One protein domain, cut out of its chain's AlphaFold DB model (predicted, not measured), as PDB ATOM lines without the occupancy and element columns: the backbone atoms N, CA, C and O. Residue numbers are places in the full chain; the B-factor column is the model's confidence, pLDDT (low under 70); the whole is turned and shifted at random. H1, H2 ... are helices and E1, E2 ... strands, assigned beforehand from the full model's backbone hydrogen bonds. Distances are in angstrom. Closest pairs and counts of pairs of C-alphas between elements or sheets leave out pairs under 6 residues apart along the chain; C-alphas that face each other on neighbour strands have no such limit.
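AT A GLANCE: This is residues 123 to 315 of the 324 residues of an uncharacterized protein of Candidatus Bathyarchaeota archaeon (UniProt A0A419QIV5). Amid loops with little regular structure, two antiparallel sheets face each other as a sandwich: E1 E5 E10 E9, and a branched sheet of the seven other strands. Of 193 printed residues, 73 are in named elements, mostly strand. The whole is compact, radius of gyration of the C-alphas 15.4 A, spans 45 by 40 by 33 A.

IN THESE COORDINATES: Find E1, residues 123-127, from (-19.040, 27.592, -4.468); then E2 131-134, E3 155-157, E4 162-171, 29.0 A long, E5 177-185, E6 199-204, E7 209-215, E8 222-224, helix H1 237-241, E9 251-253, E10 286-294 and E11 306-314, ending at (-24.680, 20.219, 8.789).

HOW THE PARTS SIT: Beside E4, find E2 and E3 on one side, E11 on the other; N 163 and O 313 are 3.0 A apart. E6 E7 E8 is a meander, each strand the antiparallel neighbour of the one before. N 181 of E5 and O 290 of E10 are within hydrogen-bond range, 2.9 A. H1, its O i to N i+4 pair within range, only grazes E5's sheet.

THE WHOLE: The printed part has no cut. E9 to E10 is a long link. Residues 150 and 244-247 have pLDDT under 70.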
ATOM      1  N   THR A 123     -17.909  26.731  -4.123       94.12
ATOM      2  CA  THR A 123     -19.040  27.592  -4.468       94.12
ATOM      3  C   THR A 123     -18.820  28.173  -5.851       94.12
ATOM      4  O   THR A 123     -17.721  28.632  -6.158       94.12
ATOM      5  N   ILE A 124     -19.850  28.120  -6.692       94.38
ATOM      6  CA  ILE A 124     -19.807  28.476  -8.110       94.38
ATOM      7  C   ILE A 124     -20.980  29.406  -8.425       94.38
ATOM      8  O   ILE A 124     -22.096  29.196  -7.952       94.38
ATOM      9  N   ILE A 125     -20.742  30.416  -9.259       96.12
ATOM     10  CA  ILE A 125     -21.804  31.191  -9.904       96.12
ATOM     11  C   ILE A 125     -22.195  30.487 -11.206       96.12
ATOM     12  O   ILE A 125     -21.424  30.490 -12.165       96.12
ATOM     13  N   ASN A 126     -23.395  29.908 -11.242       93.12
ATOM     14  CA  ASN A 126     -23.951  29.270 -12.439       93.12
ATOM     15  C   ASN A 126     -24.501  30.299 -13.437       93.12
ATOM     16  O   ASN A 126     -24.391  30.108 -14.644       93.12
ATOM     17  N   GLU A 127     -25.076  31.400 -12.949       93.25
ATOM     18  CA  GLU A 127     -25.616  32.480 -13.783       93.25
ATOM     19  C   GLU A 127     -25.404  33.845 -13.114       93.25
ATOM     20  O   GLU A 127     -25.468  33.962 -11.888       93.25
ATOM     21  N   GLY A 128     -25.167  34.873 -13.934       89.94
ATOM     22  CA  GLY A 128     -24.868  36.248 -13.524       89.94
ATOM     23  C   GLY A 128     -23.628  36.758 -14.256       89.94
ATOM     24  O   GLY A 128     -22.514  36.353 -13.933       89.94
ATOM     25  N   GLU A 129     -23.803  37.619 -15.261       90.50
ATOM     26  CA  GLU A 129     -22.757  37.964 -16.241       90.50
ATOM     27  C   GLU A 129     -21.513  38.596 -15.597       90.50
ATOM     28  O   GLU A 129     -20.435  37.996 -15.620       90.50
ATOM     29  N   LYS A 130     -21.662  39.741 -14.917       95.19
ATOM     30  CA  LYS A 130     -20.580  40.393 -14.150       95.19
ATOM     31  C   LYS A 130     -20.737  40.222 -12.638       95.19
ATOM     32  O   LYS A 130     -20.473  41.132 -11.859       95.19
ATOM     33  N   ALA A 131     -21.194  39.040 -12.237       96.81
ATOM     34  CA  ALA A 131     -21.257  38.623 -10.843       96.81
ATOM     35  C   ALA A 131     -19.970  37.912 -10.402       96.81
ATOM     36  O   ALA A 131     -19.434  37.111 -11.167       96.81
ATOM     37  N   PHE A 132     -19.499  38.130  -9.178       97.12
ATOM     38  CA  PHE A 132     -18.283  37.490  -8.666       97.12
ATOM     39  C   PHE A 132     -18.420  37.066  -7.206       97.12
ATOM     40  O   PHE A 132     -19.096  37.718  -6.414       97.12
ATOM     41  N   LEU A 133     -17.729  35.984  -6.864       96.31
ATOM     42  CA  LEU A 133     -17.408  35.569  -5.507       96.31
ATOM     43  C   LEU A 133     -16.049  36.178  -5.162       96.31
ATOM     44  O   LEU A 133     -15.084  36.002  -5.910       96.31
ATOM     45  N   ALA A 134     -15.986  36.913  -4.062       94.75
ATOM     46  CA  ALA A 134     -14.795  37.600  -3.602       94.75
ATOM     47  C   ALA A 134     -14.382  37.125  -2.210       94.75
ATOM     48  O   ALA A 134     -15.218  36.691  -1.407       94.75
ATOM     49  N   ASP A 135     -13.087  37.224  -1.926       91.38
ATOM     50  CA  ASP A 135     -12.556  36.994  -0.588       91.38
ATOM     51  C   ASP A 135     -12.978  38.113   0.380       91.38
ATOM     52  O   ASP A 135     -13.484  39.167  -0.019       91.38
ATOM     53  N   LEU A 136     -12.794  37.887   1.683       92.06
ATOM     54  CA  LEU A 136     -13.266  38.821   2.710       92.06
ATOM     55  C   LEU A 136     -12.561  40.185   2.689       92.06
ATOM     56  O   LEU A 136     -13.093  41.147   3.243       92.06
ATOM     57  N   ASN A 137     -11.407  40.272   2.025       90.38
ATOM     58  CA  ASN A 137     -10.632  41.498   1.866       90.38
ATOM     59  C   ASN A 137     -10.847  42.175   0.499       90.38
ATOM     60  O   ASN A 137     -10.241  43.215   0.246       90.38
ATOM     61  N   LEU A 138     -11.695  41.611  -0.375       90.12
ATOM     62  CA  LEU A 138     -11.949  42.084  -1.744       90.12
ATOM     63  C   LEU A 138     -10.691  42.178  -2.628       90.12
ATOM     64  O   LEU A 138     -10.664  42.946  -3.593       90.12
ATOM     65  N   GLN A 139      -9.652  41.406  -2.318       86.94
ATOM     66  CA  GLN A 139      -8.414  41.353  -3.091       86.94
ATOM     67  C   GLN A 139      -8.579  40.506  -4.352       86.94
ATOM     68  O   GLN A 139      -8.031  40.845  -5.402       86.94
ATOM     69  N   TYR A 140      -9.379  39.440  -4.274       86.44
ATOM     70  CA  TYR A 140      -9.593  38.510  -5.379       86.44
ATOM     71  C   TYR A 140     -11.080  38.333  -5.670       86.44
ATOM     72  O   TYR A 140     -11.900  38.258  -4.760       86.44
ATOM     73  N   LYS A 141     -11.423  38.255  -6.961       91.88
ATOM     74  CA  LYS A 141     -12.782  38.031  -7.472       91.88
ATOM     75  C   LYS A 141     -12.759  36.931  -8.525       91.88
ATOM     76  O   LYS A 141     -11.953  36.979  -9.451       91.88
ATOM     77  N   THR A 142     -13.658  35.964  -8.414       92.56
ATOM     78  CA  THR A 142     -13.722  34.794  -9.300       92.56
ATOM     79  C   THR A 142     -15.161  34.287  -9.430       92.56
ATOM     80  O   THR A 142     -16.048  34.684  -8.678       92.56
ATOM     81  N   LYS A 143     -15.431  33.420 -10.407       93.25
ATOM     82  CA  LYS A 143     -16.725  32.725 -10.544       93.25
ATOM     83  C   LYS A 143     -16.820  31.474  -9.676       93.25
ATOM     84  O   LYS A 143     -17.916  30.956  -9.491       93.25
ATOM     85  N   GLN A 144     -15.687  30.992  -9.172       91.12
ATOM     86  CA  GLN A 144     -15.599  29.786  -8.366       91.12
ATOM     87  C   GLN A 144     -14.580  29.974  -7.252       91.12
ATOM     88  O   GLN A 144     -13.435  30.333  -7.524       91.12
ATOM     89  N   ILE A 145     -14.993  29.675  -6.023       88.75
ATOM     90  CA  ILE A 145     -14.118  29.638  -4.853       88.75
ATOM     91  C   ILE A 145     -14.075  28.227  -4.283       88.75
ATOM     92  O   ILE A 145     -15.073  27.501  -4.273       88.75
ATOM     93  N   PHE A 146     -12.913  27.865  -3.763       85.69
ATOM     94  CA  PHE A 146     -12.746  26.722  -2.883       85.69
ATOM     95  C   PHE A 146     -12.580  27.319  -1.492       85.69
ATOM     96  O   PHE A 146     -11.558  27.944  -1.262       85.69
ATOM     97  N   PRO A 147     -13.544  27.208  -0.569       82.06
ATOM     98  CA  PRO A 147     -13.482  27.958   0.687       82.06
ATOM     99  C   PRO A 147     -12.341  27.509   1.606       82.06
ATOM    100  O   PRO A 147     -11.963  28.233   2.519       82.06
ATOM    101  N   THR A 148     -11.770  26.327   1.360       78.06
ATOM    102  CA  THR A 148     -10.526  25.874   1.990       78.06
ATOM    103  C   THR A 148      -9.282  26.586   1.456       78.06
ATOM    104  O   THR A 148      -8.234  26.510   2.084       78.06
ATOM    105  N   GLN A 149      -9.376  27.245   0.306       70.69
ATOM    106  CA  GLN A 149      -8.350  28.103  -0.275       70.69
ATOM    107  C   GLN A 149      -8.733  29.558   0.020       70.69
ATOM    108  O   GLN A 149      -9.913  29.899  -0.042       70.69
ATOM    109  N   THR A 150      -7.762  30.436   0.273       68.44
ATOM    110  CA  THR A 150      -7.960  31.889   0.465       68.44
ATOM    111  C   THR A 150      -8.735  32.327   1.733       68.44
ATOM    112  O   THR A 150      -9.142  31.522   2.573       68.44
ATOM    113  N   ASN A 151      -8.914  33.646   1.898       82.19
ATOM    114  CA  ASN A 151      -9.501  34.324   3.063       82.19
ATOM    115  C   ASN A 151     -11.036  34.167   3.157       82.19
ATOM    116  O   ASN A 151     -11.759  35.163   3.117       82.19
ATOM    117  N   HIS A 152     -11.543  32.937   3.294       90.06
ATOM    118  CA  HIS A 152     -12.982  32.620   3.375       90.06
ATOM    119  C   HIS A 152     -13.461  32.154   4.760       90.06
ATOM    120  O   HIS A 152     -14.569  31.635   4.891       90.06
ATOM    121  N   ASN A 153     -12.639  32.315   5.801       90.38
ATOM    122  CA  ASN A 153     -12.960  31.931   7.184       90.38
ATOM    123  C   ASN A 153     -13.574  30.517   7.301       90.38
ATOM    124  O   ASN A 153     -14.608  30.315   7.944       90.38
ATOM    125  N   PHE A 154     -12.983  29.535   6.614       90.69
ATOM    126  CA  PHE A 154     -13.505  28.173   6.616       90.69
ATOM    127  C   PHE A 154     -13.289  27.496   7.972       90.69
ATOM    128  O   PHE A 154     -12.166  27.357   8.466       90.69
ATOM    129  N   VAL A 155     -14.381  26.999   8.546       90.31
ATOM    130  CA  VAL A 155     -14.402  26.288   9.823       90.31
ATOM    131  C   VAL A 155     -15.064  24.933   9.618       90.31
ATOM    132  O   VAL A 155     -16.193  24.858   9.143       90.31
ATOM    133  N   LEU A 156     -14.367  23.866  10.008       88.56
ATOM    134  CA  LEU A 156     -14.900  22.508  10.081       88.56
ATOM    135  C   LEU A 156     -14.990  22.103  11.552       88.56
ATOM    136  O   LEU A 156     -13.974  22.047  12.240       88.56
ATOM    137  N   ASP A 157     -16.203  21.818  12.007       89.44
ATOM    138  CA  ASP A 157     -16.532  21.386  13.361       89.44
ATOM    139  C   ASP A 157     -17.103  19.967  13.286       89.44
ATOM    140  O   ASP A 157     -18.284  19.742  13.008       89.44
ATOM    141  N   ARG A 158     -16.222  18.988  13.490       84.50
ATOM    142  CA  ARG A 158     -16.568  17.564  13.402       84.50
ATOM    143  C   ARG A 158     -17.402  17.075  14.575       84.50
ATOM    144  O   ARG A 158     -18.157  16.120  14.406       84.50
ATOM    145  N   GLU A 159     -17.279  17.717  15.734       86.69
ATOM    146  CA  GLU A 159     -18.040  17.366  16.933       86.69
ATOM    147  C   GLU A 159     -19.529  17.630  16.702       86.69
ATOM    148  O   GLU A 159     -20.359  16.735  16.871       86.69
ATOM    149  N   ASN A 160     -19.856  18.818  16.189       89.56
ATOM    150  CA  ASN A 160     -21.225  19.190  15.833       89.56
ATOM    151  C   ASN A 160     -21.616  18.789  14.401       89.56
ATOM    152  O   ASN A 160     -22.718  19.108  13.950       89.56
ATOM    153  N   LYS A 161     -20.718  18.093  13.689       92.31
ATOM    154  CA  LYS A 161     -20.853  17.675  12.287       92.31
ATOM    155  C   LYS A 161     -21.339  18.805  11.377       92.31
ATOM    156  O   LYS A 161     -22.346  18.679  10.675       92.31
ATOM    157  N   LYS A 162     -20.632  19.929  11.401       94.12
ATOM    158  CA  LYS A 162     -20.942  21.095  10.577       94.12
ATOM    159  C   LYS A 162     -19.694  21.713   9.980       94.12
ATOM    160  O   LYS A 162     -18.596  21.583  10.512       94.12
ATOM    161  N   PHE A 163     -19.873  22.431   8.884       93.81
ATOM    162  CA  PHE A 163     -18.857  23.343   8.383       93.81
ATOM    163  C   PHE A 163     -19.485  24.671   7.986       93.81
ATOM    164  O   PHE A 163     -20.674  24.742   7.658       93.81
ATOM    165  N   SER A 164     -18.676  25.722   8.020       96.31
ATOM    166  CA  SER A 164     -19.081  27.052   7.592       96.31
ATOM    167  C   SER A 164     -17.965  27.781   6.874       96.31
ATOM    168  O   SER A 164     -16.791  27.512   7.115       96.31
ATOM    169  N   PHE A 165     -18.338  28.727   6.027       96.38
ATOM    170  CA  PHE A 165     -17.413  29.611   5.333       96.38
ATOM    171  C   PHE A 165     -18.120  30.902   4.935       96.38
ATOM    172  O   PHE A 165     -19.351  30.988   4.958       96.38
ATOM    173  N   GLU A 166     -17.330  31.902   4.574       97.12
ATOM    174  CA  GLU A 166     -17.778  33.251   4.274       97.12
ATOM    175  C   GLU A 166     -17.199  33.743   2.948       97.12
ATOM    176  O   GLU A 166     -16.068  33.429   2.580       97.12
ATOM    177  N   PHE A 167     -17.957  34.567   2.237       97.25
ATOM    178  CA  PHE A 167     -17.492  35.235   1.024       97.25
ATOM    179  C   PHE A 167     -18.297  36.506   0.774       97.25
ATOM    180  O   PHE A 167     -19.370  36.704   1.347       97.25
ATOM    181  N   ILE A 168     -17.784  37.375  -0.095       97.81
ATOM    182  CA  ILE A 168     -18.525  38.545  -0.565       97.81
ATOM    183  C   ILE A 168     -19.034  38.259  -1.972       97.81
ATOM    184  O   ILE A 168     -18.270  37.908  -2.866       97.81
ATOM    185  N   LEU A 169     -20.336  38.405  -2.175       98.06
ATOM    186  CA  LEU A 169     -20.951  38.354  -3.489       98.06
ATOM    187  C   LEU A 169     -21.005  39.766  -4.069       98.06
ATOM    188  O   LEU A 169     -21.455  40.692  -3.396       98.06
ATOM    189  N   VAL A 170     -20.551  39.927  -5.307       97.94
ATOM    190  CA  VAL A 170     -20.407  41.223  -5.978       97.94
ATOM    191  C   VAL A 170     -21.172  41.207  -7.296       97.94
ATOM    192  O   VAL A 170     -21.004  40.278  -8.082       97.94
ATOM    193  N   ASN A 171     -21.957  42.250  -7.565       97.81
ATOM    194  CA  ASN A 171     -22.470  42.572  -8.895       97.81
ATOM    195  C   ASN A 171     -21.741  43.804  -9.448       97.81
ATOM    196  O   ASN A 171     -21.696  44.840  -8.789       97.81
ATOM    197  N   GLU A 172     -21.198  43.696 -10.659       96.62
ATOM    198  CA  GLU A 172     -20.541  44.803 -11.376       96.62
ATOM    199  C   GLU A 172     -21.307  45.234 -12.638       96.62
ATOM    200  O   GLU A 172     -20.770  45.950 -13.482       96.62
ATOM    201  N   LEU A 173     -22.554  44.783 -12.807       96.56
ATOM    202  CA  LEU A 173     -23.459  45.321 -13.824       96.56
ATOM    203  C   LEU A 173     -24.084  46.629 -13.343       96.56
ATOM    204  O   LEU A 173     -24.506  46.722 -12.196       96.56
ATOM    205  N   GLU A 174     -24.259  47.587 -14.252       94.25
ATOM    206  CA  GLU A 174     -25.009  48.837 -14.022       94.25
ATOM    207  C   GLU A 174     -26.537  48.616 -13.941       94.25
ATOM    208  O   GLU A 174     -27.325  49.558 -13.967       94.25
ATOM    209  N   GLU A 175     -26.970  47.364 -13.792       94.62
ATOM    210  CA  GLU A 175     -28.350  46.959 -13.549       94.62
ATOM    211  C   GLU A 175     -28.420  45.858 -12.478       94.62
ATOM    212  O   GLU A 175     -27.454  45.129 -12.224       94.62
ATOM    213  N   ALA A 176     -29.575  45.743 -11.819       95.06
ATOM    214  CA  ALA A 176     -29.801  44.688 -10.838       95.06
ATOM    215  C   ALA A 176     -29.901  43.327 -11.537       95.06
ATOM    216  O   ALA A 176     -30.711  43.163 -12.452       95.06
ATOM    217  N   CYS A 177     -29.152  42.328 -11.068       94.81
ATOM    218  CA  CYS A 177     -29.109  41.013 -11.701       94.81
ATOM    219  C   CYS A 177     -29.424  39.878 -10.723       94.81
ATOM    220  O   CYS A 177     -29.145  39.952  -9.527       94.81
ATOM    221  N   TRP A 178     -30.025  38.812 -11.251       95.81
ATOM    222  CA  TRP A 178     -30.147  37.546 -10.537       95.81
ATOM    223  C   TRP A 178     -28.825  36.799 -10.626       95.81
ATOM    224  O   TRP A 178     -28.345  36.516 -11.723       95.81
ATOM    225  N   ILE A 179     -28.268  36.458  -9.472       97.38
ATOM    226  CA  ILE A 179     -27.069  35.640  -9.380       97.38
ATOM    227  C   ILE A 179     -27.475  34.284  -8.839       97.38
ATOM    228  O   ILE A 179     -28.077  34.197  -7.764       97.38
ATOM    229  N   LYS A 180     -27.154  33.230  -9.589       96.88
ATOM    230  CA  LYS A 180     -27.427  31.864  -9.167       96.88
ATOM    231  C   LYS A 180     -26.174  31.188  -8.652       96.88
ATOM    232  O   LYS A 180     -25.196  31.051  -9.385       96.88
ATOM    233  N   ILE A 181     -26.225  30.778  -7.391       97.44
ATOM    234  CA  ILE A 181     -25.089  30.268  -6.635       97.44
ATOM    235  C   ILE A 181     -25.330  28.797  -6.351       97.44
ATOM    236  O   ILE A 181     -26.389  28.413  -5.860       97.44
ATOM    237  N   GLU A 182     -24.324  27.991  -6.645       96.75
ATOM    238  CA  GLU A 182     -24.274  26.569  -6.358       96.75
ATOM    239  C   GLU A 182     -23.144  26.283  -5.378       96.75
ATOM    240  O   GLU A 182     -22.050  26.826  -5.498       96.75
ATOM    241  N   ILE A 183     -23.401  25.381  -4.438       95.88
ATOM    242  CA  ILE A 183     -22.446  24.916  -3.441       95.88
ATOM    243  C   ILE A 183     -22.349  23.397  -3.525       95.88
ATOM    244  O   ILE A 183     -23.353  22.677  -3.497       95.88
ATOM    245  N   GLN A 184     -21.121  22.892  -3.586       92.44
ATOM    246  CA  GLN A 184     -20.842  21.473  -3.412       92.44
ATOM    247  C   GLN A 184     -20.986  21.085  -1.942       92.44
ATOM    248  O   GLN A 184     -20.282  21.606  -1.074       92.44
ATOM    249  N   ILE A 185     -21.885  20.147  -1.663       93.50
ATOM    250  CA  ILE A 185     -22.226  19.730  -0.302       93.50
ATOM    251  C   ILE A 185     -21.954  18.233  -0.103       93.50
ATOM    252  O   ILE A 185     -21.931  17.489  -1.087       93.50
ATOM    253  N   PRO A 186     -21.775  17.773   1.150       90.44
ATOM    254  CA  PRO A 186     -21.616  16.356   1.452       90.44
ATOM    255  C   PRO A 186     -22.748  15.519   0.855       90.44
ATOM    256  O   PRO A 186     -23.905  15.937   0.837       90.44
ATOM    257  N   ASP A 187     -22.455  14.282   0.455       86.69
ATOM    258  CA  ASP A 187     -23.492  13.401  -0.097       86.69
ATOM    259  C   ASP A 187     -24.498  12.946   0.967       86.69
ATOM    260  O   ASP A 187     -25.570  12.435   0.642       86.69
ATOM    261  N   ASN A 188     -24.138  13.102   2.243       88.94
ATOM    262  CA  ASN A 188     -24.968  12.751   3.381       88.94
ATOM    263  C   ASN A 188     -25.084  13.928   4.359       88.94
ATOM    264  O   ASN A 188     -24.434  13.949   5.409       88.94
ATOM    265  N   ILE A 189     -25.897  14.916   3.982       92.94
ATOM    266  CA  ILE A 189     -26.233  16.067   4.824       92.94
ATOM    267  C   ILE A 189     -27.176  15.682   5.973       92.94
ATOM    268  O   ILE A 189     -27.869  14.666   5.906       92.94
ATOM    269  N   ALA A 190     -27.208  16.506   7.016       93.88
ATOM    270  CA  ALA A 190     -28.169  16.377   8.100       93.88
ATOM    271  C   ALA A 190     -29.510  16.998   7.714       93.88
ATOM    272  O   ALA A 190     -29.571  17.987   6.981       93.88
ATOM    273  N   TYR A 191     -30.580  16.426   8.255       92.00
ATOM    274  CA  TYR A 191     -31.942  16.898   8.054       92.00
ATOM    275  C   TYR A 191     -32.582  17.266   9.396       92.00
ATOM    276  O   TYR A 191     -32.198  16.778  10.459       92.00
ATOM    277  N   THR A 192     -33.542  18.181   9.362       90.56
ATOM    278  CA  THR A 192     -34.419  18.479  10.497       90.56
ATOM    279  C   THR A 192     -35.383  17.313  10.736       90.56
ATOM    280  O   THR A 192     -35.552  16.447   9.878       90.56
ATOM    281  N   GLY A 193     -36.067  17.301  11.885       85.56
ATOM    282  CA  GLY A 193     -37.060  16.264  12.205       85.56
ATOM    283  C   GLY A 193     -38.238  16.187  11.223       85.56
ATOM    284  O   GLY A 193     -38.956  15.193  11.219       85.56
ATOM    285  N   VAL A 194     -38.411  17.206  10.375       86.06
ATOM    286  CA  VAL A 194     -39.468  17.305   9.357       86.06
ATOM    287  C   VAL A 194     -38.954  17.136   7.922       86.06
ATOM    288  O   VAL A 194     -39.706  17.339   6.975       86.06
ATOM    289  N   GLY A 195     -37.688  16.737   7.747       87.00
ATOM    290  CA  GLY A 195     -37.134  16.365   6.442       87.00
ATOM    291  C   GLY A 195     -36.481  17.493   5.641       87.00
ATOM    292  O   GLY A 195     -36.051  17.242   4.519       87.00
ATOM    293  N   ASN A 196     -36.327  18.700   6.203       90.50
ATOM    294  CA  ASN A 196     -35.581  19.774   5.534       90.50
ATOM    295  C   ASN A 196     -34.064  19.624   5.719       90.50
ATOM    296  O   ASN A 196     -33.638  19.301   6.830       90.50
ATOM    297  N   PRO A 197     -33.238  19.937   4.709       93.19
ATOM    298  CA  PRO A 197     -31.788  20.027   4.863       93.19
ATOM    299  C   PRO A 197     -31.400  21.047   5.934       93.19
ATOM    300  O   PRO A 197     -31.870  22.181   5.912       93.19
ATOM    301  N   LYS A 198     -30.488  20.688   6.838       95.56
ATOM    302  CA  LYS A 198     -29.903  21.628   7.801       95.56
ATOM    303  C   LYS A 198     -28.821  22.480   7.133       95.56
ATOM    304  O   LYS A 198     -27.627  22.225   7.294       95.56
ATOM    305  N   ILE A 199     -29.265  23.464   6.360       96.25
ATOM    306  CA  ILE A 199     -28.426  24.433   5.655       96.25
ATOM    307  C   ILE A 199     -28.932  25.833   5.979       96.25
ATOM    308  O   ILE A 199     -30.127  26.096   5.878       96.25
ATOM    309  N   TYR A 200     -28.021  26.721   6.357       97.19
ATOM    310  CA  TYR A 200     -28.335  28.083   6.765       97.19
ATOM    311  C   TYR A 200     -27.492  29.067   5.964       97.19
ATOM    312  O   TYR A 200     -26.291  28.846   5.776       97.19
ATOM    313  N   VAL A 201     -28.106  30.171   5.540       97.94
ATOM    314  CA  VAL A 201     -27.395  31.309   4.952       97.94
ATOM    315  C   VAL A 201     -27.681  32.568   5.739       97.94
ATOM    316  O   VAL A 201     -28.826  32.894   6.068       97.94
ATOM    317  N   TYR A 202     -26.600  33.273   6.026       98.50
ATOM    318  CA  TYR A 202     -26.613  34.524   6.747       98.50
ATOM    319  C   TYR A 202     -26.048  35.627   5.866       98.50
ATOM    320  O   TYR A 202     -25.161  35.375   5.047       98.50
ATOM    321  N   SER A 203     -26.522  36.846   6.082       98.50
ATOM    322  CA  SER A 203     -25.891  38.060   5.580       98.50
ATOM    323  C   SER A 203     -25.371  38.901   6.747       98.50
ATOM    324  O   SER A 203     -25.829  38.753   7.883       98.50
ATOM    325  N   TRP A 204     -24.363  39.728   6.489       98.38
ATOM    326  CA  TRP A 204     -23.779  40.621   7.485       98.38
ATOM    327  C   TRP A 204     -24.465  41.988   7.451       98.38
ATOM    328  O   TRP A 204     -24.441  42.642   6.409       98.38
ATOM    329  N   ASP A 205     -25.016  42.442   8.578       97.38
ATOM    330  CA  ASP A 205     -25.687  43.752   8.679       97.38
ATOM    331  C   ASP A 205     -24.743  44.912   9.059       97.38
ATOM    332  O   ASP A 205     -25.166  46.059   9.168       97.38
ATOM    333  N   GLY A 206     -23.454  44.620   9.275       95.81
ATOM    334  CA  GLY A 206     -22.470  45.566   9.811       95.81
ATOM    335  C   GLY A 206     -22.047  45.268  11.252       95.81
ATOM    336  O   GLY A 206     -20.955  45.674  11.646       95.81
ATOM    337  N   ASN A 207     -22.857  44.522  12.006       96.81
ATOM    338  CA  ASN A 207     -22.666  44.233  13.427       96.81
ATOM    339  C   ASN A 207     -22.803  42.740  13.773       96.81
ATOM    340  O   ASN A 207     -22.013  42.216  14.557       96.81
ATOM    341  N   GLU A 208     -23.783  42.041  13.203       97.38
ATOM    342  CA  GLU A 208     -24.018  40.620  13.432       97.38
ATOM    343  C   GLU A 208     -24.500  39.871  12.179       97.38
ATOM    344  O   GLU A 208     -24.873  40.438  11.150       97.38
ATOM    345  N   TRP A 209     -24.470  38.541  12.265       98.25
ATOM    346  CA  TRP A 209     -24.958  37.666  11.207       98.25
ATOM    347  C   TRP A 209     -26.474  37.509  11.292       98.25
ATOM    348  O   TRP A 209     -26.997  36.975  12.271       98.25
ATOM    349  N   LYS A 210     -27.178  37.895  10.229       97.88
ATOM    350  CA  LYS A 210     -28.632  37.773  10.113       97.88
ATOM    351  C   LYS A 210     -28.989  36.608   9.212       97.88
ATOM    352  O   LYS A 210     -28.606  36.578   8.045       97.88
ATOM    353  N   ASN A 211     -29.709  35.628   9.752       96.31
ATOM    354  CA  ASN A 211     -30.173  34.492   8.967       96.31
ATOM    355  C   ASN A 211     -31.328  34.920   8.051       96.31
ATOM    356  O   ASN A 211     -32.347  35.404   8.547       96.31
ATOM    357  N   PHE A 212     -31.178  34.728   6.741       94.31
ATOM    358  CA  PHE A 212     -32.246  34.993   5.767       94.31
ATOM    359  C   PHE A 212     -32.711  33.748   5.018       94.31
ATOM    360  O   PHE A 212     -33.690  33.823   4.281       94.31
ATOM    361  N   LEU A 213     -32.002  32.629   5.168       94.19
ATOM    362  CA  LEU A 213     -32.371  31.352   4.578       94.19
ATOM    363  C   LEU A 213     -32.084  30.245   5.590       94.19
ATOM    364  O   LEU A 213     -30.939  30.075   6.026       94.19
ATOM    365  N   GLN A 214     -33.115  29.484   5.949       93.25
ATOM    366  CA  GLN A 214     -33.020  28.361   6.886       93.25
ATOM    367  C   GLN A 214     -34.117  27.323   6.627       93.25
ATOM    368  O   GLN A 214     -35.151  27.652   6.049       93.25
ATOM    369  N   PRO A 215     -33.948  26.062   7.054       91.19
ATOM    370  CA  PRO A 215     -35.052  25.109   7.061       91.19
ATOM    371  C   PRO A 215     -36.158  25.554   8.026       91.19
ATOM    372  O   PRO A 215     -35.862  25.841   9.188       91.19
ATOM    373  N   HIS A 216     -37.425  25.512   7.602       88.00
ATOM    374  CA  HIS A 216     -38.527  25.768   8.529       88.00
ATOM    375  C   HIS A 216     -38.573  24.660   9.603       88.00
ATOM    376  O   HIS A 216     -38.373  23.474   9.291       88.00
ATOM    377  N   PRO A 217     -38.814  24.999  10.884       83.50
ATOM    378  CA  PRO A 217     -38.693  24.050  11.989       83.50
ATOM    379  C   PRO A 217     -39.764  22.951  12.004       83.50
ATOM    380  O   PRO A 217     -39.523  21.888  12.579       83.50
ATOM    381  N   THR A 218     -40.944  23.185  11.415       84.69
ATOM    382  CA  THR A 218     -42.114  22.296  11.588       84.69
ATOM    383  C   THR A 218     -42.795  21.847  10.294       84.69
ATOM    384  O   THR A 218     -43.695  21.011  10.339       84.69
ATOM    385  N   THR A 219     -42.364  22.332   9.133       82.12
ATOM    386  CA  THR A 219     -42.942  21.979   7.823       82.12
ATOM    387  C   THR A 219     -41.830  21.826   6.800       82.12
ATOM    388  O   THR A 219     -40.776  22.433   6.936       82.12
ATOM    389  N   ASN A 220     -42.062  21.022   5.765       81.56
ATOM    390  CA  ASN A 220     -41.054  20.667   4.766       81.56
ATOM    391  C   ASN A 220     -40.879  21.757   3.680       81.56
ATOM    392  O   ASN A 220     -41.161  21.520   2.505       81.56
ATOM    393  N   TYR A 221     -40.502  22.973   4.088       82.44
ATOM    394  CA  TYR A 221     -40.066  24.066   3.214       82.44
ATOM    395  C   TYR A 221     -38.911  24.865   3.858       82.44
ATOM    396  O   TYR A 221     -38.561  24.645   5.019       82.44
ATOM    397  N   PHE A 222     -38.294  25.773   3.094       87.06
ATOM    398  CA  PHE A 222     -37.273  26.704   3.593       87.06
ATOM    399  C   PHE A 222     -37.878  28.066   3.899       87.06
ATOM    400  O   PHE A 222     -38.547  28.637   3.040       87.06
ATOM    401  N   ASP A 223     -37.568  28.599   5.074       88.69
ATOM    402  CA  ASP A 223     -37.829  29.991   5.397       88.69
ATOM    403  C   ASP A 223     -36.879  30.872   4.608       88.69
ATOM    404  O   ASP A 223     -35.656  30.700   4.656       88.69
ATOM    405  N   VAL A 224     -37.465  31.836   3.914       89.44
ATOM    406  CA  VAL A 224     -36.751  32.936   3.289       89.44
ATOM    407  C   VAL A 224     -37.213  34.202   3.994       89.44
ATOM    408  O   VAL A 224     -38.408  34.417   4.143       89.44
ATOM    409  N   ASN A 225     -36.278  35.026   4.458       90.94
ATOM    410  CA  ASN A 225     -36.576  36.313   5.081       90.94
ATOM    411  C   ASN A 225     -35.685  37.385   4.456       90.94
ATOM    412  O   ASN A 225     -34.569  37.631   4.915       90.94
ATOM    413  N   ASN A 226     -36.168  38.030   3.394       91.88
ATOM    414  CA  ASN A 226     -35.376  39.016   2.660       91.88
ATOM    415  C   ASN A 226     -35.086  40.303   3.464       91.88
ATOM    416  O   ASN A 226     -34.193  41.055   3.073       91.88
ATOM    417  N   ALA A 227     -35.741  40.517   4.615       93.81
ATOM    418  CA  ALA A 227     -35.417  41.616   5.533       93.81
ATOM    419  C   ALA A 227     -34.119  41.350   6.301       93.81
ATOM    420  O   ALA A 227     -33.489  42.265   6.821       93.81
ATOM    421  N   ASN A 228     -33.691  40.086   6.334       95.94
ATOM    422  CA  ASN A 228     -32.414  39.663   6.885       95.94
ATOM    423  C   ASN A 228     -31.332  39.477   5.814       95.94
ATOM    424  O   ASN A 228     -30.253  38.973   6.133       95.94
ATOM    425  N   LEU A 229     -31.599  39.841   4.555       97.00
ATOM    426  CA  LEU A 229     -30.594  39.893   3.498       97.00
ATOM    427  C   LEU A 229     -30.105  41.335   3.339       97.00
ATOM    428  O   LEU A 229     -30.756  42.143   2.679       97.00
ATOM    429  N   TYR A 230     -28.951  41.621   3.931       98.06
ATOM    430  CA  TYR A 230     -28.291  42.917   3.930       98.06
ATOM    431  C   TYR A 230     -27.261  43.028   2.806       98.06
ATOM    432  O   TYR A 230     -26.507  42.090   2.510       98.06
ATOM    433  N   PHE A 231     -27.201  44.210   2.210       98.12
ATOM    434  CA  PHE A 231     -26.108  44.666   1.366       98.12
ATOM    435  C   PHE A 231     -25.086  45.429   2.210       98.12
ATOM    436  O   PHE A 231     -25.375  45.874   3.320       98.12
ATOM    437  N   LEU A 232     -23.863  45.584   1.703       97.69
ATOM    438  CA  LEU A 232     -22.785  46.210   2.475       97.69
ATOM    439  C   LEU A 232     -22.997  47.712   2.710       97.69
ATOM    440  O   LEU A 232     -22.267  48.298   3.505       97.69
ATOM    441  N   ASP A 233     -23.957  48.342   2.024       97.12
ATOM    442  CA  ASP A 233     -24.382  49.717   2.305       97.12
ATOM    443  C   ASP A 233     -25.407  49.815   3.450       97.12
ATOM    444  O   ASP A 233     -25.821  50.917   3.802       97.12
ATOM    445  N   GLY A 234     -25.801  48.677   4.034       97.44
ATOM    446  CA  GLY A 234     -26.768  48.570   5.124       97.44
ATOM    447  C   GLY A 234     -28.218  48.404   4.667       97.44
ATOM    448  O   GLY A 234     -29.068  48.116   5.505       97.44
ATOM    449  N   SER A 235     -28.509  48.545   3.370       97.06
ATOM    450  CA  SER A 235     -29.859  48.310   2.850       97.06
ATOM    451  C   SER A 235     -30.213  46.822   2.830       97.06
ATOM    452  O   SER A 235     -29.340  45.957   2.736       97.06
ATOM    453  N   THR A 236     -31.505  46.511   2.883       97.00
ATOM    454  CA  THR A 236     -32.024  45.137   2.814       97.00
ATOM    455  C   THR A 236     -32.685  44.838   1.472       97.00
ATOM    456  O   THR A 236     -33.165  45.727   0.761       97.00
ATOM    457  N   ALA A 237     -32.782  43.557   1.114       94.88
ATOM    458  CA  ALA A 237     -33.525  43.149  -0.075       94.88
ATOM    459  C   ALA A 237     -35.019  43.525   0.002       94.88
ATOM    460  O   ALA A 237     -35.595  43.874  -1.030       94.88
ATOM    461  N   THR A 238     -35.634  43.542   1.192       94.25
ATOM    462  CA  THR A 238     -37.019  44.024   1.365       94.25
ATOM    463  C   THR A 238     -37.165  45.505   1.041       94.25
ATOM    464  O   THR A 238     -38.129  45.887   0.386       94.25
ATOM    465  N   GLU A 239     -36.229  46.354   1.465       95.19
ATOM    466  CA  GLU A 239     -36.286  47.795   1.179       95.19
ATOM    467  C   GLU A 239     -36.146  48.086  -0.318       95.19
ATOM    468  O   GLU A 239     -36.767  49.014  -0.835       95.19
ATOM    469  N   LEU A 240     -35.357  47.278  -1.029       94.31
ATOM    470  CA  LEU A 240     -35.090  47.479  -2.453       94.31
ATOM    471  C   LEU A 240     -36.129  46.831  -3.375       94.31
ATOM    472  O   LEU A 240     -36.394  47.355  -4.459       94.31
ATOM    473  N   TYR A 241     -36.695  45.688  -2.986       92.94
ATOM    474  CA  TYR A 241     -37.562  44.881  -3.854       92.94
ATOM    475  C   TYR A 241     -38.966  44.630  -3.288       92.94
ATOM    476  O   TYR A 241     -39.817  44.102  -4.009       92.94
ATOM    477  N   GLY A 242     -39.220  45.030  -2.041       89.56
ATOM    478  CA  GLY A 242     -40.457  44.785  -1.301       89.56
ATOM    479  C   GLY A 242     -40.510  43.412  -0.625       89.56
ATOM    480  O   GLY A 242     -39.675  42.537  -0.859       89.56
ATOM    481  N   SER A 243     -41.533  43.204   0.204       83.38
ATOM    482  CA  SER A 243     -41.962  41.872   0.646       83.38
ATOM    483  C   SER A 243     -43.064  41.347  -0.279       83.38
ATOM    484  O   SER A 243     -43.808  42.115  -0.898       83.38
ATOM    485  N   GLY A 244     -43.139  40.029  -0.447       64.94
ATOM    486  CA  GLY A 244     -44.157  39.395  -1.285       64.94
ATOM    487  C   GLY A 244     -45.284  38.766  -0.467       64.94
ATOM    488  O   GLY A 244     -45.045  38.200   0.587       64.94
ATOM    489  N   ASN A 245     -46.510  38.777  -1.002       59.91
ATOM    490  CA  ASN A 245     -47.627  37.984  -0.455       59.91
ATOM    491  C   ASN A 245     -47.489  36.466  -0.733       59.91
ATOM    492  O   ASN A 245     -48.256  35.681  -0.190       59.91
ATOM    493  N   TYR A 246     -46.565  36.069  -1.622       57.16
ATOM    494  CA  TYR A 246     -46.371  34.699  -2.127       57.16
ATOM    495  C   TYR A 246     -44.882  34.445  -2.420       57.16
ATOM    496  O   TYR A 246     -44.494  34.289  -3.580       57.16
ATOM    497  N   GLY A 247     -44.050  34.513  -1.384       61.72
ATOM    498  CA  GLY A 247     -42.600  34.340  -1.474       61.72
ATOM    499  C   GLY A 247     -41.829  35.659  -1.473       61.72
ATOM    500  O   GLY A 247     -42.252  36.664  -2.066       61.72
ATOM    501  N   GLU A 248     -40.690  35.649  -0.786       79.31
ATOM    502  CA  GLU A 248     -39.885  36.843  -0.555       79.31
ATOM    503  C   GLU A 248     -39.200  37.331  -1.830       79.31
ATOM    504  O   GLU A 248     -38.628  36.554  -2.597       79.31
ATOM    505  N   LYS A 249     -39.243  38.644  -2.083       88.75
ATOM    506  CA  LYS A 249     -38.681  39.209  -3.316       88.75
ATOM    507  C   LYS A 249     -37.161  39.240  -3.283       88.75
ATOM    508  O   LYS A 249     -36.552  39.604  -2.281       88.75
ATOM    509  N   GLY A 250     -36.556  38.917  -4.421       91.44
ATOM    510  CA  GLY A 250     -35.113  39.002  -4.620       91.44
ATOM    511  C   GLY A 250     -34.305  37.828  -4.067       91.44
ATOM    512  O   GLY A 250     -33.080  37.898  -4.109       91.44
ATOM    513  N   VAL A 251     -34.941  36.753  -3.590       93.56
ATOM    514  CA  VAL A 251     -34.246  35.549  -3.106       93.56
ATOM    515  C   VAL A 251     -34.954  34.294  -3.607       93.56
ATOM    516  O   VAL A 251     -36.177  34.252  -3.680       93.56
ATOM    517  N   GLY A 252     -34.195  33.251  -3.932       92.38
ATOM    518  CA  GLY A 252     -34.737  31.920  -4.171       92.38
ATOM    519  C   GLY A 252     -33.869  30.828  -3.568       92.38
ATOM    520  O   GLY A 252     -32.659  30.981  -3.420       92.38
ATOM    521  N   CYS A 253     -34.486  29.709  -3.211       92.75
ATOM    522  CA  CYS A 253     -33.820  28.554  -2.618       92.75
ATOM    523  C   CYS A 253     -34.213  27.282  -3.366       92.75
ATOM    524  O   CYS A 253     -35.333  27.159  -3.852       92.75
ATOM    525  N   TYR A 254     -33.304  26.314  -3.437       92.81
ATOM    526  CA  TYR A 254     -33.505  25.050  -4.137       92.81
ATOM    527  C   TYR A 254     -33.176  23.905  -3.185       92.81
ATOM    528  O   TYR A 254     -32.319  24.035  -2.310       92.81
ATOM    529  N   LEU A 255     -33.853  22.769  -3.334       91.88
ATOM    530  CA  LEU A 255     -33.509  21.591  -2.542       91.88
ATOM    531  C   LEU A 255     -32.200  20.961  -3.046       91.88
ATOM    532  O   LEU A 255     -31.924  20.993  -4.249       91.88
ATOM    533  N   PRO A 256     -31.403  20.355  -2.146       93.75
ATOM    534  CA  PRO A 256     -30.235  19.575  -2.517       93.75
ATOM    535  C   PRO A 256     -30.538  18.534  -3.590       93.75
ATOM    536  O   PRO A 256     -31.459  17.732  -3.437       93.75
ATOM    537  N   ASN A 257     -29.728  18.491  -4.645       94.00
ATOM    538  CA  ASN A 257     -29.868  17.473  -5.675       94.00
ATOM    539  C   ASN A 257     -28.523  17.059  -6.287       94.00
ATOM    540  O   ASN A 257     -27.470  17.529  -5.862       94.00
ATOM    541  N   ASN A 258     -28.523  16.099  -7.208       93.25
ATOM    542  CA  ASN A 258     -27.300  15.650  -7.863       93.25
ATOM    543  C   ASN A 258     -26.765  16.722  -8.824       93.25
ATOM    544  O   ASN A 258     -27.519  17.527  -9.378       93.25
ATOM    545  N   ARG A 259     -25.450  16.696  -9.052       91.00
ATOM    546  CA  ARG A 259     -24.800  17.424 -10.147       91.00
ATOM    547  C   ARG A 259     -25.483  17.120 -11.490       91.00
ATOM    548  O   ARG A 259     -25.879  15.979 -11.731       91.00
ATOM    549  N   GLY A 260     -25.625  18.125 -12.351       92.19
ATOM    550  CA  GLY A 260     -26.282  17.989 -13.655       92.19
ATOM    551  C   GLY A 260     -27.807  18.000 -13.660       92.19
ATOM    552  O   GLY A 260     -28.392  18.100 -14.737       92.19
ATOM    553  N   GLU A 261     -28.465  17.883 -12.506       94.88
ATOM    554  CA  GLU A 261     -29.925  17.897 -12.450       94.88
ATOM    555  C   GLU A 261     -30.478  19.323 -12.410       94.88
ATOM    556  O   GLU A 261     -29.910  20.217 -11.777       94.88
ATOM    557  N   THR A 262     -31.617  19.521 -13.075       95.69
ATOM    558  CA  THR A 262     -32.376  20.771 -13.020       95.69
ATOM    559  C   THR A 262     -33.331  20.752 -11.836       95.69
ATOM    560  O   THR A 262     -34.136  19.834 -11.681       95.69
ATOM    561  N   VAL A 263     -33.256  21.788 -11.009       93.69
ATOM    562  CA  VAL A 263     -34.086  21.981  -9.823       93.69
ATOM    563  C   VAL A 263     -34.954  23.225  -9.966       93.69
ATOM    564  O   VAL A 263     -34.535  24.243 -10.522       93.69
ATOM    565  N   ASN A 264     -36.173  23.141  -9.436       92.94
ATOM    566  CA  ASN A 264     -37.083  24.277  -9.322       92.94
ATOM    567  C   ASN A 264     -36.912  24.955  -7.953       92.94
ATOM    568  O   ASN A 264     -36.573  24.266  -6.984       92.94
ATOM    569  N   PRO A 265     -37.150  26.275  -7.856       90.56
ATOM    570  CA  PRO A 265     -37.178  26.955  -6.569       90.56
ATOM    571  C   PRO A 265     -38.262  26.376  -5.650       90.56
ATOM    572  O   PRO A 265     -39.306  25.913  -6.114       90.56
ATOM    573  N   VAL A 266     -38.024  26.421  -4.341       87.44
ATOM    574  CA  VAL A 266     -39.020  26.066  -3.316       87.44
ATOM    575  C   VAL A 266     -40.113  27.136  -3.223       87.44
ATOM    576  O   VAL A 266     -39.862  28.292  -3.554       87.44
ATOM    577  N   ASN A 267     -41.299  26.771  -2.724       80.19
ATOM    578  CA  ASN A 267     -42.506  27.614  -2.758       80.19
ATOM    579  C   ASN A 267     -42.361  29.022  -2.141       80.19
ATOM    580  O   ASN A 267     -43.015  29.938  -2.623       80.19
ATOM    581  N   GLU A 268     -41.518  29.205  -1.122       81.81
ATOM    582  CA  GLU A 268     -41.288  30.511  -0.464       81.81
ATOM    583  C   GLU A 268     -40.280  31.414  -1.204       81.81
ATOM    584  O   GLU A 268     -40.002  32.540  -0.790       81.81
ATOM    585  N   SER A 269     -39.713  30.932  -2.311       86.62
ATOM    586  CA  SER A 269     -38.817  31.716  -3.166       86.62
ATOM    587  C   SER A 269     -39.581  32.783  -3.948       86.62
ATOM    588  O   SER A 269     -40.761  32.615  -4.254       86.62
ATOM    589  N   ASP A 270     -38.885  33.837  -4.385       89.50
ATOM    590  CA  ASP A 270     -39.428  34.773  -5.368       89.50
ATOM    591  C   ASP A 270     -39.929  33.988  -6.598       89.50
ATOM    592  O   ASP A 270     -39.148  33.248  -7.203       89.50
ATOM    593  N   PRO A 271     -41.183  34.177  -7.045       85.19
ATOM    594  CA  PRO A 271     -41.702  33.553  -8.263       85.19
ATOM    595  C   PRO A 271     -40.895  33.866  -9.534       85.19
ATOM    596  O   PRO A 271     -41.063  33.200 -10.553       85.19
ATOM    597  N   LYS A 272     -40.048  34.905  -9.505       89.81
ATOM    598  CA  LYS A 272     -39.119  35.245 -10.593       89.81
ATOM    599  C   LYS A 272     -37.793  34.485 -10.529       89.81
ATOM    600  O   LYS A 272     -37.019  34.578 -11.484       89.81
ATOM    601  N   ALA A 273     -37.514  33.748  -9.454       88.19
ATOM    602  CA  ALA A 273     -36.410  32.802  -9.429       88.19
ATOM    603  C   ALA A 273     -36.713  31.697 -10.451       88.19
ATOM    604  O   ALA A 273     -37.713  30.992 -10.359       88.19
ATOM    605  N   SER A 274     -35.879  31.572 -11.480       90.62
ATOM    606  CA  SER A 274     -36.054  30.548 -12.511       90.62
ATOM    607  C   SER A 274     -35.389  29.229 -12.101       90.62
ATOM    608  O   SER A 274     -34.530  29.224 -11.212       90.62
ATOM    609  N   PRO A 275     -35.744  28.095 -12.731       93.88
ATOM    610  CA  PRO A 275     -35.055  26.829 -12.503       93.88
ATOM    611  C   PRO A 275     -33.541  26.947 -12.723       93.88
ATOM    612  O   PRO A 275     -33.070  27.796 -13.484       93.88
ATOM    613  N   LEU A 276     -32.773  26.091 -12.057       93.88
ATOM    614  CA  LEU A 276     -31.317  26.044 -12.156       93.88
ATOM    615  C   LEU A 276     -30.873  24.623 -12.479       93.88
ATOM    616  O   LEU A 276     -31.333  23.679 -11.847       93.88
ATOM    617  N   THR A 277     -29.959  24.479 -13.433       95.38
ATOM    618  CA  THR A 277     -29.275  23.211 -13.696       95.38
ATOM    619  C   THR A 277     -27.955  23.200 -12.957       95.38
ATOM    620  O   THR A 277     -27.119  24.073 -13.180       95.38
ATOM    621  N   HIS A 278     -27.770  22.214 -12.084       94.50
ATOM    622  CA  HIS A 278     -26.522  22.079 -11.355       94.50
ATOM    623  C   HIS A 278     -25.350  21.785 -12.296       94.50
ATOM    624  O   HIS A 278     -25.480  21.013 -13.251       94.50
ATOM    625  N   SER A 279     -24.181  22.341 -11.995       90.19
ATOM    626  CA  SER A 279     -22.961  22.113 -12.758       90.19
ATOM    627  C   SER A 279     -22.560  20.635 -12.732       90.19
ATOM    628  O   SER A 279     -22.867  19.899 -11.794       90.19
ATOM    629  N   GLN A 280     -21.832  20.192 -13.760       86.75
ATOM    630  CA  GLN A 280     -21.231  18.851 -13.831       86.75
ATOM    631  C   GLN A 280     -19.812  18.813 -13.242       86.75
ATOM    632  O   GLN A 280     -19.078  17.851 -13.458       86.75
ATOM    633  N   THR A 281     -19.404  19.861 -12.517       79.62
ATOM    634  CA  THR A 281     -18.038  19.982 -11.991       79.62
ATOM    635  C   THR A 281     -17.654  18.799 -11.103       79.62
ATOM    636  O   THR A 281     -18.489  18.207 -10.408       79.62
ATOM    637  N   TYR A 282     -16.369  18.440 -11.134       72.56
ATOM    638  CA  TYR A 282     -15.809  17.404 -10.272       72.56
ATOM    639  C   TYR A 282     -15.811  17.831  -8.798       72.56
ATOM    640  O   TYR A 282     -15.872  19.020  -8.476       72.56
ATOM    641  N   GLY A 283     -15.800  16.840  -7.905       74.50
ATOM    642  CA  GLY A 283     -15.989  17.022  -6.466       74.50
ATOM    643  C   GLY A 283     -17.176  16.208  -5.955       74.50
ATOM    644  O   GLY A 283     -17.246  15.013  -6.237       74.50
ATOM    645  N   CYS A 284     -18.084  16.807  -5.176       83.31
ATOM    646  CA  CYS A 284     -19.176  16.059  -4.525       83.31
ATOM    647  C   CYS A 284     -20.195  15.536  -5.547       83.31
ATOM    648  O   CYS A 284     -20.257  16.036  -6.674       83.31
ATOM    649  N   GLN A 285     -21.054  14.585  -5.173       86.19
ATOM    650  CA  GLN A 285     -22.206  14.236  -6.011       86.19
ATOM    651  C   GLN A 285     -23.349  15.231  -5.792       86.19
ATOM    652  O   GLN A 285     -24.017  15.616  -6.754       86.19
ATOM    653  N   LYS A 286     -23.573  15.647  -4.541       92.44
ATOM    654  CA  LYS A 286     -24.659  16.560  -4.177       92.44
ATOM    655  C   LYS A 286     -24.284  18.035  -4.340       92.44
ATOM    656  O   LYS A 286     -23.135  18.449  -4.163       92.44
ATOM    657  N   ARG A 287     -25.287  18.824  -4.706       94.00
ATOM    658  CA  ARG A 287     -25.261  20.275  -4.868       94.00
ATOM    659  C   ARG A 287     -26.436  20.869  -4.126       94.00
ATOM    660  O   ARG A 287     -27.512  20.276  -4.097       94.00
ATOM    661  N   TRP A 288     -26.220  22.032  -3.545       95.69
ATOM    662  CA  TRP A 288     -27.280  22.880  -3.033       95.69
ATOM    663  C   TRP A 288     -27.132  24.260  -3.645       95.69
ATOM    664  O   TRP A 288     -26.009  24.712  -3.853       95.69
ATOM    665  N   SER A 289     -28.249  24.913  -3.943       95.81
ATOM    666  CA  SER A 289     -28.230  26.185  -4.650       95.81
ATOM    667  C   SER A 289     -29.220  27.165  -4.050       95.81
ATOM    668  O   SER A 289     -30.251  26.782  -3.493       95.81
ATOM    669  N   PHE A 290     -28.910  28.442  -4.219       96.06
ATOM    670  CA  PHE A 290     -29.790  29.560  -3.919       96.06
ATOM    671  C   PHE A 290     -29.523  30.689  -4.914       96.06
ATOM    672  O   PHE A 290     -28.514  30.712  -5.624       96.06
ATOM    673  N   THR A 291     -30.460  31.617  -5.003       96.06
ATOM    674  CA  THR A 291     -30.392  32.765  -5.896       96.06
ATOM    675  C   THR A 291     -30.621  34.034  -5.113       96.06
ATOM    676  O   THR A 291     -31.448  34.075  -4.203       96.06
ATOM    677  N   ILE A 292     -29.883  35.079  -5.468       96.81
ATOM    678  CA  ILE A 292     -30.080  36.409  -4.905       96.81
ATOM    679  C   ILE A 292     -30.113  37.414  -6.047       96.81
ATOM    680  O   ILE A 292     -29.276  37.375  -6.951       96.81
ATOM    681  N   LYS A 293     -31.071  38.333  -5.997       96.62
ATOM    682  CA  LYS A 293     -31.092  39.513  -6.847       96.62
ATOM    683  C   LYS A 293     -30.234  40.607  -6.219       96.62
ATOM    684  O   LYS A 293     -30.634  41.232  -5.239       96.62
ATOM    685  N   ILE A 294     -29.058  40.855  -6.782       97.25
ATOM    686  CA  ILE A 294     -28.146  41.888  -6.285       97.25
ATOM    687  C   ILE A 294     -28.408  43.212  -7.020       97.25
ATOM    688  O   ILE A 294     -28.590  43.191  -8.241       97.25
ATOM    689  N   PRO A 295     -28.449  44.358  -6.313       97.00
ATOM    690  CA  PRO A 295     -28.652  45.668  -6.916       97.00
ATOM    691  C   PRO A 295     -27.581  46.015  -7.942       97.00
ATOM    692  O   PRO A 295     -26.491  45.439  -7.956       97.00
ATOM    693  N   GLN A 296     -27.902  46.993  -8.784       96.12
ATOM    694  CA  GLN A 296     -26.955  47.551  -9.739       96.12
ATOM    695  C   GLN A 296     -25.716  48.116  -9.053       96.12
ATOM    696  O   GLN A 296     -25.794  48.709  -7.974       96.12
ATOM    697  N   HIS A 297     -24.587  47.943  -9.720       95.56
ATOM    698  CA  HIS A 297     -23.343  48.608  -9.406       95.56
ATOM    699  C   HIS A 297     -23.476  50.110  -9.625       95.56
ATOM    700  O   HIS A 297     -23.946  50.565 -10.666       95.56
ATOM    701  N   ASP A 298     -23.041  50.862  -8.624       92.62
ATOM    702  CA  ASP A 298     -22.984  52.313  -8.637       92.62
ATOM    703  C   ASP A 298     -21.580  52.716  -8.180       92.62
ATOM    704  O   ASP A 298     -21.155  52.385  -7.071       92.62
ATOM    705  N   GLU A 299     -20.834  53.417  -9.036       91.25
ATOM    706  CA  GLU A 299     -19.479  53.873  -8.708       91.25
ATOM    707  C   GLU A 299     -19.453  54.793  -7.478       91.25
ATOM    708  O   GLU A 299     -18.463  54.791  -6.744       91.25
ATOM    709  N   SER A 300     -20.543  55.522  -7.212       92.44
ATOM    710  CA  SER A 300     -20.672  56.385  -6.034       92.44
ATOM    711  C   SER A 300     -20.944  55.605  -4.741       92.44
ATOM    712  O   SER A 300     -20.581  56.072  -3.660       92.44
ATOM    713  N   ASN A 301     -21.515  54.398  -4.838       93.75
ATOM    714  CA  ASN A 301     -21.767  53.509  -3.707       93.75
ATOM    715  C   ASN A 301     -21.632  52.030  -4.106       93.75
ATOM    716  O   ASN A 301     -22.608  51.293  -4.270       93.75
ATOM    717  N   LYS A 302     -20.382  51.563  -4.175       94.25
ATOM    718  CA  LYS A 302     -20.058  50.167  -4.517       94.25
ATOM    719  C   LYS A 302     -20.540  49.156  -3.479       94.25
ATOM    720  O   LYS A 302     -20.511  47.960  -3.748       94.25
ATOM    721  N   LEU A 303     -20.903  49.598  -2.275       96.25
ATOM    722  CA  LEU A 303     -21.328  48.707  -1.198       96.25
ATOM    723  C   LEU A 303     -22.746  48.169  -1.438       96.25
ATOM    724  O   LEU A 303     -23.038  47.038  -1.056       96.25
ATOM    725  N   LYS A 304     -23.589  48.922  -2.151       96.31
ATOM    726  CA  LYS A 304     -24.964  48.530  -2.485       96.31
ATOM    727  C   LYS A 304     -25.051  47.289  -3.375       96.31
ATOM    728  O   LYS A 304     -25.964  46.481  -3.241       96.31
ATOM    729  N   SER A 305     -24.095  47.111  -4.284       97.06
ATOM    730  CA  SER A 305     -24.032  45.959  -5.194       97.06
ATOM    731  C   SER A 305     -23.242  44.781  -4.618       97.06
ATOM    732  O   SER A 305     -22.772  43.909  -5.356       97.06
ATOM    733  N   ARG A 306     -23.056  44.752  -3.292       97.94
ATOM    734  CA  ARG A 306     -22.265  43.742  -2.592       97.94
ATOM    735  C   ARG A 306     -23.007  43.232  -1.371       97.94
ATOM    736  O   ARG A 306     -23.650  43.998  -0.667       97.94
ATOM    737  N   THR A 307     -22.865  41.949  -1.073       98.19
ATOM    738  CA  THR A 307     -23.347  41.360   0.183       98.19
ATOM    739  C   THR A 307     -22.304  40.391   0.722       98.19
ATOM    740  O   THR A 307     -21.710  39.627  -0.040       98.19
ATOM    741  N   LYS A 308     -22.035  40.446   2.028       98.44
ATOM    742  CA  LYS A 308     -21.167  39.481   2.706       98.44
ATOM    743  C   LYS A 308     -22.039  38.362   3.260       98.44
ATOM    744  O   LYS A 308     -22.944  38.620   4.051       98.44
ATOM    745  N   LEU A 309     -21.744  37.134   2.850       98.56
ATOM    746  CA  LEU A 309     -22.529  35.948   3.158       98.56
ATOM    747  C   LEU A 309     -21.732  34.969   4.012       98.56
ATOM    748  O   LEU A 309     -20.521  34.828   3.839       98.56
ATOM    749  N   LYS A 310     -22.437  34.255   4.889       98.44
ATOM    750  CA  LYS A 310     -21.939  33.072   5.595       98.44
ATOM    751  C   LYS A 310     -22.848  31.892   5.304       98.44
ATOM    752  O   LYS A 310     -24.067  32.000   5.433       98.44
ATOM    753  N   ILE A 311     -22.246  30.761   4.965       98.12
ATOM    754  CA  ILE A 311     -22.935  29.487   4.763       98.12
ATOM    755  C   ILE A 311     -22.621  28.581   5.946       98.12
ATOM    756  O   ILE A 311     -21.463  28.481   6.342       98.12
ATOM    757  N   GLU A 312     -23.628  27.905   6.496       97.94
ATOM    758  CA  GLU A 312     -23.450  26.841   7.489       97.94
ATOM    759  C   GLU A 312     -24.209  25.585   7.045       97.94
ATOM    760  O   GLU A 312     -25.410  25.632   6.782       97.94
ATOM    761  N   ILE A 313     -23.504  24.458   6.945       96.81
ATOM    762  CA  ILE A 313     -24.051  23.184   6.470       96.81
ATOM    763  C   ILE A 313     -23.750  22.098   7.495       96.81
ATOM    764  O   ILE A 313     -22.598  21.889   7.877       96.81
ATOM    765  N   TYR A 314     -24.791  21.368   7.895       96.25
ATOM    766  CA  TYR A 314     -24.680  20.219   8.789       96.25
ATOM    767  C   TYR A 314     -24.707  18.912   7.998       96.25
ATOM    768  O   TYR A 314     -25.422  18.777   7.000       96.25
ATOM    769  N   TYR A 315     -23.964  17.917   8.470       93.25
ATOM    770  CA  TYR A 315     -23.842  16.614   7.828       93.25
ATOM    771  C   TYR A 315     -24.030  15.454   8.800       93.25
ATOM    772  O   TYR A 315     -23.790  15.561   9.995       93.25
TER     773      TYR A 315